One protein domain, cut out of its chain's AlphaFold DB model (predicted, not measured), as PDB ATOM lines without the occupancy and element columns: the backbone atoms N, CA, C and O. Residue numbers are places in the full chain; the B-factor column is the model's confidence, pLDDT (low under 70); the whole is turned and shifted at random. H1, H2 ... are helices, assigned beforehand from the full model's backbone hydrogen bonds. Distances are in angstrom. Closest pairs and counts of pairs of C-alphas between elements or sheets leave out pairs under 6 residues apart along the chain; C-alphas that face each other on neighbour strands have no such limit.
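This is residues 124 to 181 of the 340 residues of an uncharacterized protein of Onychostoma macrolepis (UniProt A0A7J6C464). Two helices, H1 and H2, make a helical hairpin, and a longer helix, H3, packs across both at nearly a right angle. Beyond the end of H3, residues 174 to 181, with the short H4, stick out as an arm. The printed part has 58 residues with four named helices, in the order H1, H2, H3, H4, and no named strand: an all-helix domain. It is compact, with a radius of gyration of the C-alphas of 11.2 A and spans of 31 by 27 by 17 A.

Start at H1, residues 127 to 137. H2, residues 146 to 154, touches it and runs opposite ways at a steep tilt of 38 degrees; their closest C-alphas, of Cys 131 and Asn 146, are 5.8 A apart. H3, residues 161 to 173, touches H1 about perpendicular, at 76 degrees; look at Cys 134 and Cys 166, their closest C-alphas, 5.4 A apart. H3 touches H2 with residues 162 to 166 alone, at 90 degrees, about perpendicular; the closest C-alphas, of Cys 149 and Trp 163, are 5.1 A apart. The helix packing is mostly crossed. H4, residues 178 to 181, is close to H3 but not clearly touching, with the C-alphas of Val 171 and Leu 178, their closest, 7.7 A apart; it is apart from H1 and H2. In H1, H2 and H3 every O i to N i+4 pair is within hydrogen-bond range, while H4 is too short for such a pair.

Find C-alpha 127 at (-44.063, -8.418, 42.813); from there H1 runs 15.0 A to C-alpha 137. H2 runs 12.6 A from Asn 146 to His 154. H3 begins at C-alpha 161, (-51.663, -12.300, 55.033), and runs 18.7 A. H4 covers 5.5 A, ending at C-alpha 181, (-28.541, -10.208, 54.014).

The two farthest C-alphas, of Glu 141 and Leu 180, are 33.0 A apart. The printed part has no cut and no long link. In the B-factor column, pLDDT is under 70 at residues 124 to 125, 140 to 142, 156 to 160 and 173 to 181.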
ATOM      1  N   TRP A 124     -36.572  -4.991  45.507       52.91
ATOM      2  CA  TRP A 124     -37.435  -6.071  45.991       52.91
ATOM      3  C   TRP A 124     -38.903  -5.910  45.595       52.91
ATOM      4  O   TRP A 124     -39.787  -6.164  46.408       52.91
ATOM      5  N   CYS A 125     -39.201  -5.454  44.378       54.56
ATOM      6  CA  CYS A 125     -40.595  -5.444  43.931       54.56
ATOM      7  C   CYS A 125     -40.755  -5.921  42.487       54.56
ATOM      8  O   CYS A 125     -41.544  -5.350  41.739       54.56
ATOM      9  N   ASP A 126     -40.121  -7.036  42.121       76.75
ATOM     10  CA  ASP A 126     -40.653  -7.883  41.044       76.75
ATOM     11  C   ASP A 126     -41.906  -8.640  41.555       76.75
ATOM     12  O   ASP A 126     -42.073  -9.839  41.338       76.75
ATOM     13  N   CYS A 127     -42.825  -7.914  42.213       83.19
ATOM     14  CA  CYS A 127     -44.063  -8.418  42.813       83.19
ATOM     15  C   CYS A 127     -44.849  -9.281  41.824       83.19
ATOM     16  O   CYS A 127     -45.446 -10.286  42.193       83.19
ATOM     17  N   GLN A 128     -44.811  -8.907  40.544       84.00
ATOM     18  CA  GLN A 128     -45.439  -9.655  39.468       84.00
ATOM     19  C   GLN A 128     -44.877 -11.069  39.324       84.00
ATOM     20  O   GLN A 128     -45.644 -12.024  39.226       84.00
ATOM     21  N   LYS A 129     -43.551 -11.215  39.328       85.00
ATOM     22  CA  LYS A 129     -42.896 -12.519  39.191       85.00
ATOM     23  C   LYS A 129     -43.069 -13.344  40.463       85.00
ATOM     24  O   LYS A 129     -43.372 -14.529  40.371       85.00
ATOM     25  N   ASP A 130     -42.964 -12.699  41.618       86.31
ATOM     26  CA  ASP A 130     -43.079 -13.331  42.932       86.31
ATOM     27  C   ASP A 130     -44.503 -13.843  43.203       86.31
ATOM     28  O   ASP A 130     -44.691 -15.013  43.538       86.31
ATOM     29  N   CYS A 131     -45.531 -13.027  42.956       87.44
ATOM     30  CA  CYS A 131     -46.928 -13.440  43.113       87.44
ATOM     31  C   CYS A 131     -47.345 -14.505  42.087       87.44
ATOM     32  O   CYS A 131     -48.125 -15.400  42.422       87.44
ATOM     33  N   LEU A 132     -46.810 -14.466  40.857       87.19
ATOM     34  CA  LEU A 132     -47.010 -15.542  39.877       87.19
ATOM     35  C   LEU A 132     -46.350 -16.847  40.332       87.19
ATOM     36  O   LEU A 132     -46.988 -17.901  40.289       87.19
ATOM     37  N   PHE A 133     -45.118 -16.779  40.831       86.88
ATOM     38  CA  PHE A 133     -44.408 -17.937  41.366       86.88
ATOM     39  C   PHE A 133     -45.158 -18.566  42.545       86.88
ATOM     40  O   PHE A 133     -45.393 -19.775  42.560       86.88
ATOM     41  N   CYS A 134     -45.623 -17.747  43.485       87.88
ATOM     42  CA  CYS A 134     -46.447 -18.196  44.600       87.88
ATOM     43  C   CYS A 134     -47.771 -18.804  44.140       87.88
ATOM     44  O   CYS A 134     -48.131 -19.875  44.615       87.88
ATOM     45  N   SER A 135     -48.457 -18.211  43.157       85.94
ATOM     46  CA  SER A 135     -49.703 -18.795  42.635       85.94
ATOM     47  C   SER A 135     -49.515 -20.183  42.018       85.94
ATOM     48  O   SER A 135     -50.441 -20.984  42.017       85.94
ATOM     49  N   GLN A 136     -48.312 -20.488  41.522       85.94
ATOM     50  CA  GLN A 136     -47.988 -21.796  40.961       85.94
ATOM     51  C   GLN A 136     -47.523 -22.805  42.023       85.94
ATOM     52  O   GLN A 136     -47.600 -24.014  41.806       85.94
ATOM     53  N   LYS A 137     -46.984 -22.316  43.145       84.19
ATOM     54  CA  LYS A 137     -46.373 -23.136  44.199       84.19
ATOM     55  C   LYS A 137     -47.298 -23.397  45.377       84.19
ATOM     56  O   LYS A 137     -47.192 -24.464  45.978       84.19
ATOM     57  N   LEU A 138     -48.182 -22.458  45.711       80.31
ATOM     58  CA  LEU A 138     -49.183 -22.673  46.743       80.31
ATOM     59  C   LEU A 138     -50.298 -23.576  46.193       80.31
ATOM     60  O   LEU A 138     -50.785 -23.351  45.085       80.31
ATOM     61  N   PRO A 139     -50.718 -24.600  46.953       70.94
ATOM     62  CA  PRO A 139     -51.828 -25.446  46.552       70.94
ATOM     63  C   PRO A 139     -53.130 -24.635  46.505       70.94
ATOM     64  O   PRO A 139     -53.355 -23.742  47.326       70.94
ATOM     65  N   ASN A 140     -54.017 -24.993  45.569       65.38
ATOM     66  CA  ASN A 140     -55.325 -24.353  45.349       65.38
ATOM     67  C   ASN A 140     -56.242 -24.328  46.592       65.38
ATOM     68  O   ASN A 140     -57.265 -23.649  46.583       65.38
ATOM     69  N   GLU A 141     -55.888 -25.043  47.661       60.50
ATOM     70  CA  GLU A 141     -56.631 -25.100  48.923       60.50
ATOM     71  C   GLU A 141     -56.657 -23.761  49.678       60.50
ATOM     72  O   GLU A 141     -57.595 -23.505  50.428       60.50
ATOM     73  N   TYR A 142     -55.684 -22.871  49.445       67.38
ATOM     74  CA  TYR A 142     -55.587 -21.586  50.154       67.38
ATOM     75  C   TYR A 142     -56.315 -20.417  49.469       67.38
ATOM     76  O   TYR A 142     -56.162 -19.279  49.912       67.38
ATOM     77  N   ALA A 143     -57.091 -20.664  48.400       70.62
ATOM     78  CA  ALA A 143     -57.775 -19.619  47.620       70.62
ATOM     79  C   ALA A 143     -56.851 -18.425  47.295       70.62
ATOM     80  O   ALA A 143     -57.210 -17.256  47.460       70.62
ATOM     81  N   PHE A 144     -55.616 -18.729  46.884       81.75
ATOM     82  CA  PHE A 144     -54.599 -17.716  46.636       81.75
ATOM     83  C   PHE A 144     -54.979 -16.871  45.416       81.75
ATOM     84  O   PHE A 144     -55.006 -17.355  44.285       81.75
ATOM     85  N   ASN A 145     -55.247 -15.586  45.644       84.94
ATOM     86  CA  ASN A 145     -55.580 -14.643  44.585       84.94
ATOM     87  C   ASN A 145     -54.341 -13.841  44.190       84.94
ATOM     88  O   ASN A 145     -53.865 -12.996  44.948       84.94
ATOM     89  N   ASN A 146     -53.858 -14.060  42.965       85.06
ATOM     90  CA  ASN A 146     -52.691 -13.358  42.426       85.06
ATOM     91  C   ASN A 146     -52.858 -11.826  42.494       85.06
ATOM     92  O   ASN A 146     -51.961 -11.125  42.949       85.06
ATOM     93  N   LEU A 147     -54.045 -11.313  42.154       84.88
ATOM     94  CA  LEU A 147     -54.348  -9.877  42.184       84.88
ATOM     95  C   LEU A 147     -54.261  -9.272  43.594       84.88
ATOM     96  O   LEU A 147     -53.793  -8.147  43.747       84.88
ATOM     97  N   VAL A 148     -54.672 -10.019  44.622       86.31
ATOM     98  CA  VAL A 148     -54.595  -9.576  46.023       86.31
ATOM     99  C   VAL A 148     -53.135  -9.512  46.467       86.31
ATOM    100  O   VAL A 148     -52.708  -8.493  47.003       86.31
ATOM    101  N   CYS A 149     -52.341 -10.530  46.122       86.56
ATOM    102  CA  CYS A 149     -50.898 -10.546  46.367       86.56
ATOM    103  C   CYS A 149     -50.180  -9.347  45.719       86.56
ATOM    104  O   CYS A 149     -49.336  -8.722  46.358       86.56
ATOM    105  N   LEU A 150     -50.534  -8.976  44.481       86.25
ATOM    106  CA  LEU A 150     -49.930  -7.825  43.798       86.25
ATOM    107  C   LEU A 150     -50.240  -6.510  44.516       86.25
ATOM    108  O   LEU A 150     -49.336  -5.712  44.763       86.25
ATOM    109  N   VAL A 151     -51.506  -6.287  44.876       84.56
ATOM    110  CA  VAL A 151     -51.927  -5.063  45.573       84.56
ATOM    111  C   VAL A 151     -51.290  -4.978  46.963       84.56
ATOM    112  O   VAL A 151     -50.843  -3.903  47.357       84.56
ATOM    113  N   GLU A 152     -51.176  -6.100  47.675       86.00
ATOM    114  CA  GLU A 152     -50.497  -6.178  48.975       86.00
ATOM    115  C   GLU A 152     -48.980  -5.977  48.862       86.00
ATOM    116  O   GLU A 152     -48.389  -5.325  49.718       86.00
ATOM    117  N   CYS A 153     -48.348  -6.458  47.787       83.50
ATOM    118  CA  CYS A 153     -46.918  -6.265  47.541       83.50
ATOM    119  C   CYS A 153     -46.572  -4.801  47.213       83.50
ATOM    120  O   CYS A 153     -45.556  -4.276  47.671       83.50
ATOM    121  N   HIS A 154     -47.444  -4.104  46.476       81.12
ATOM    122  CA  HIS A 154     -47.319  -2.661  46.237       81.12
ATOM    123  C   HIS A 154     -47.781  -1.809  47.437       81.12
ATOM    124  O   HIS A 154     -47.426  -0.627  47.547       81.12
ATOM    125  N   GLY A 155     -48.566  -2.396  48.344       75.38
ATOM    126  CA  GLY A 155     -49.118  -1.767  49.536       75.38
ATOM    127  C   GLY A 155     -48.063  -1.537  50.618       75.38
ATOM    128  O   GLY A 155     -47.742  -2.416  51.406       75.38
ATOM    129  N   LYS A 156     -47.561  -0.304  50.728       58.09
ATOM    130  CA  LYS A 156     -46.507   0.074  51.693       58.09
ATOM    131  C   LYS A 156     -46.933   0.086  53.174       58.09
ATOM    132  O   LYS A 156     -46.104   0.415  54.017       58.09
ATOM    133  N   LEU A 157     -48.205  -0.173  53.499       54.53
ATOM    134  CA  LEU A 157     -48.770   0.139  54.825       54.53
ATOM    135  C   LEU A 157     -49.158  -1.070  55.682       54.53
ATOM    136  O   LEU A 157     -49.245  -0.918  56.897       54.53
ATOM    137  N   TYR A 158     -49.329  -2.256  55.102       50.06
ATOM    138  CA  TYR A 158     -49.389  -3.514  55.845       50.06
ATOM    139  C   TYR A 158     -49.276  -4.652  54.829       50.06
ATOM    140  O   TYR A 158     -50.080  -4.673  53.894       50.06
ATOM    141  N   PRO A 159     -48.301  -5.565  54.945       58.97
ATOM    142  CA  PRO A 159     -48.318  -6.748  54.109       58.97
ATOM    143  C   PRO A 159     -49.532  -7.567  54.557       58.97
ATOM    144  O   PRO A 159     -49.645  -7.926  55.729       58.97
ATOM    145  N   GLY A 160     -50.502  -7.759  53.668       67.50
ATOM    146  CA  GLY A 160     -51.624  -8.630  53.986       67.50
ATOM    147  C   GLY A 160     -51.157 -10.079  54.109       67.50
ATOM    148  O   GLY A 160     -50.045 -10.443  53.704       67.50
ATOM    149  N   ASP A 161     -52.003 -10.911  54.714       72.25
ATOM    150  CA  ASP A 161     -51.663 -12.300  55.033       72.25
ATOM    151  C   ASP A 161     -51.255 -13.107  53.786       72.25
ATOM    152  O   ASP A 161     -50.445 -14.033  53.882       72.25
ATOM    153  N   THR A 162     -51.758 -12.745  52.597       76.75
ATOM    154  CA  THR A 162     -51.470 -13.476  51.354       76.75
ATOM    155  C   THR A 162     -50.063 -13.201  50.826       76.75
ATOM    156  O   THR A 162     -49.370 -14.134  50.400       76.75
ATOM    157  N   TRP A 163     -49.594 -11.953  50.913       83.19
ATOM    158  CA  TRP A 163     -48.226 -11.593  50.544       83.19
ATOM    159  C   TRP A 163     -47.189 -12.143  51.529       83.19
ATOM    160  O   TRP A 163     -46.146 -12.636  51.097       83.19
ATOM    161  N   GLU A 164     -47.461 -12.128  52.837       83.56
ATOM    162  CA  GLU A 164     -46.550 -12.725  53.830       83.56
ATOM    163  C   GLU A 164     -46.406 -14.240  53.640       83.56
ATOM    164  O   GLU A 164     -45.294 -14.774  53.703       83.56
ATOM    165  N   MET A 165     -47.508 -14.939  53.341       82.00
ATOM    166  CA  MET A 165     -47.461 -16.368  53.022       82.00
ATOM    167  C   MET A 165     -46.609 -16.619  51.771       82.00
ATOM    168  O   MET A 165     -45.711 -17.460  51.787       82.00
ATOM    169  N   CYS A 166     -46.831 -15.833  50.714       86.06
ATOM    170  CA  CYS A 166     -46.041 -15.897  49.487       86.06
ATOM    171  C   CYS A 166     -44.545 -15.647  49.753       86.06
ATOM    172  O   CYS A 166     -43.702 -16.457  49.358       86.06
ATOM    173  N   ARG A 167     -44.197 -14.610  50.521       84.38
ATOM    174  CA  ARG A 167     -42.807 -14.297  50.876       84.38
ATOM    175  C   ARG A 167     -42.116 -15.455  51.593       84.38
ATOM    176  O   ARG A 167     -40.976 -15.773  51.259       84.38
ATOM    177  N   ARG A 168     -42.795 -16.122  52.533       83.88
ATOM    178  CA  ARG A 168     -42.239 -17.307  53.215       83.88
ATOM    179  C   ARG A 168     -41.945 -18.433  52.231       83.88
ATOM    180  O   ARG A 168     -40.837 -18.959  52.244       83.88
ATOM    181  N   THR A 169     -42.864 -18.723  51.309       82.75
ATOM    182  CA  THR A 169     -42.639 -19.766  50.289       82.75
ATOM    183  C   THR A 169     -41.499 -19.440  49.317       82.75
ATOM    184  O   THR A 169     -40.837 -20.354  48.819       82.75
ATOM    185  N   ILE A 170     -41.245 -18.153  49.048       83.19
ATOM    186  CA  ILE A 170     -40.115 -17.694  48.226       83.19
ATOM    187  C   ILE A 170     -38.793 -17.896  48.977       83.19
ATOM    188  O   ILE A 170     -37.827 -18.400  48.403       83.19
ATOM    189  N   VAL A 171     -38.755 -17.547  50.268       82.12
ATOM    190  CA  VAL A 171     -37.566 -17.696  51.122       82.12
ATOM    191  C   VAL A 171     -37.217 -19.169  51.349       82.12
ATOM    192  O   VAL A 171     -36.051 -19.543  51.228       82.12
ATOM    193  N   GLU A 172     -38.209 -20.021  51.604       76.88
ATOM    194  CA  GLU A 172     -38.006 -21.465  51.795       76.88
ATOM    195  C   GLU A 172     -37.456 -22.155  50.540       76.88
ATOM    196  O   GLU A 172     -36.637 -23.068  50.635       76.88
ATOM    197  N   GLN A 173     -37.857 -21.695  49.353       69.81
ATOM    198  CA  GLN A 173     -37.368 -22.248  48.088       69.81
ATOM    199  C   GLN A 173     -36.013 -21.677  47.652       69.81
ATOM    200  O   GLN A 173     -35.378 -22.246  46.761       69.81
ATOM    201  N   ASN A 174     -35.537 -20.594  48.274       62.16
ATOM    202  CA  ASN A 174     -34.264 -19.966  47.935       62.16
ATOM    203  C   ASN A 174     -33.377 -19.721  49.176       62.16
ATOM    204  O   ASN A 174     -33.083 -18.572  49.524       62.16
ATOM    205  N   PRO A 175     -32.866 -20.788  49.825       54.34
ATOM    206  CA  PRO A 175     -32.043 -20.674  51.035       54.34
ATOM    207  C   PRO A 175     -30.715 -19.922  50.818       54.34
ATOM    208  O   PRO A 175     -30.043 -19.553  51.778       54.34
ATOM    209  N   LYS A 176     -30.328 -19.650  49.563       53.38
ATOM    210  CA  LYS A 176     -29.105 -18.912  49.208       53.38
ATOM    211  C   LYS A 176     -29.247 -17.390  49.352       53.38
ATOM    212  O   LYS A 176     -28.233 -16.708  49.460       53.38
ATOM    213  N   ALA A 177     -30.470 -16.852  49.392       50.31
ATOM    214  CA  ALA A 177     -30.707 -15.408  49.510       50.31
ATOM    215  C   ALA A 177     -30.536 -14.874  50.949       50.31
ATOM    216  O   ALA A 177     -30.178 -13.712  51.139       50.31
ATOM    217  N   LEU A 178     -30.717 -15.721  51.971       49.03
ATOM    218  CA  LEU A 178     -30.560 -15.336  53.383       49.03
ATOM    219  C   LEU A 178     -29.094 -15.110  53.797       49.03
ATOM    220  O   LEU A 178     -28.830 -14.311  54.694       49.03
ATOM    221  N   LEU A 179     -28.130 -15.738  53.114       47.00
ATOM    222  CA  LEU A 179     -26.700 -15.563  53.408       47.00
ATOM    223  C   LEU A 179     -26.131 -14.219  52.923       47.00
ATOM    224  O   LEU A 179     -25.084 -13.794  53.403       47.00
ATOM    225  N   LEU A 180     -26.814 -13.522  52.008       45.34
ATOM    226  CA  LEU A 180     -26.360 -12.215  51.520       45.34
ATOM    227  C   LEU A 180     -26.838 -11.055  52.414       45.34
ATOM    228  O   LEU A 180     -26.160 -10.038  52.514       45.34
ATOM    229  N   VAL A 181     -27.973 -11.221  53.103       44.66
ATOM    230  CA  VAL A 181     -28.541 -10.208  54.014       44.66
ATOM    231  C   VAL A 181     -27.945 -10.309  55.427       44.66
ATOM    232  O   VAL A 181     -27.778  -9.292  56.099       44.66
TER     233      VAL A 181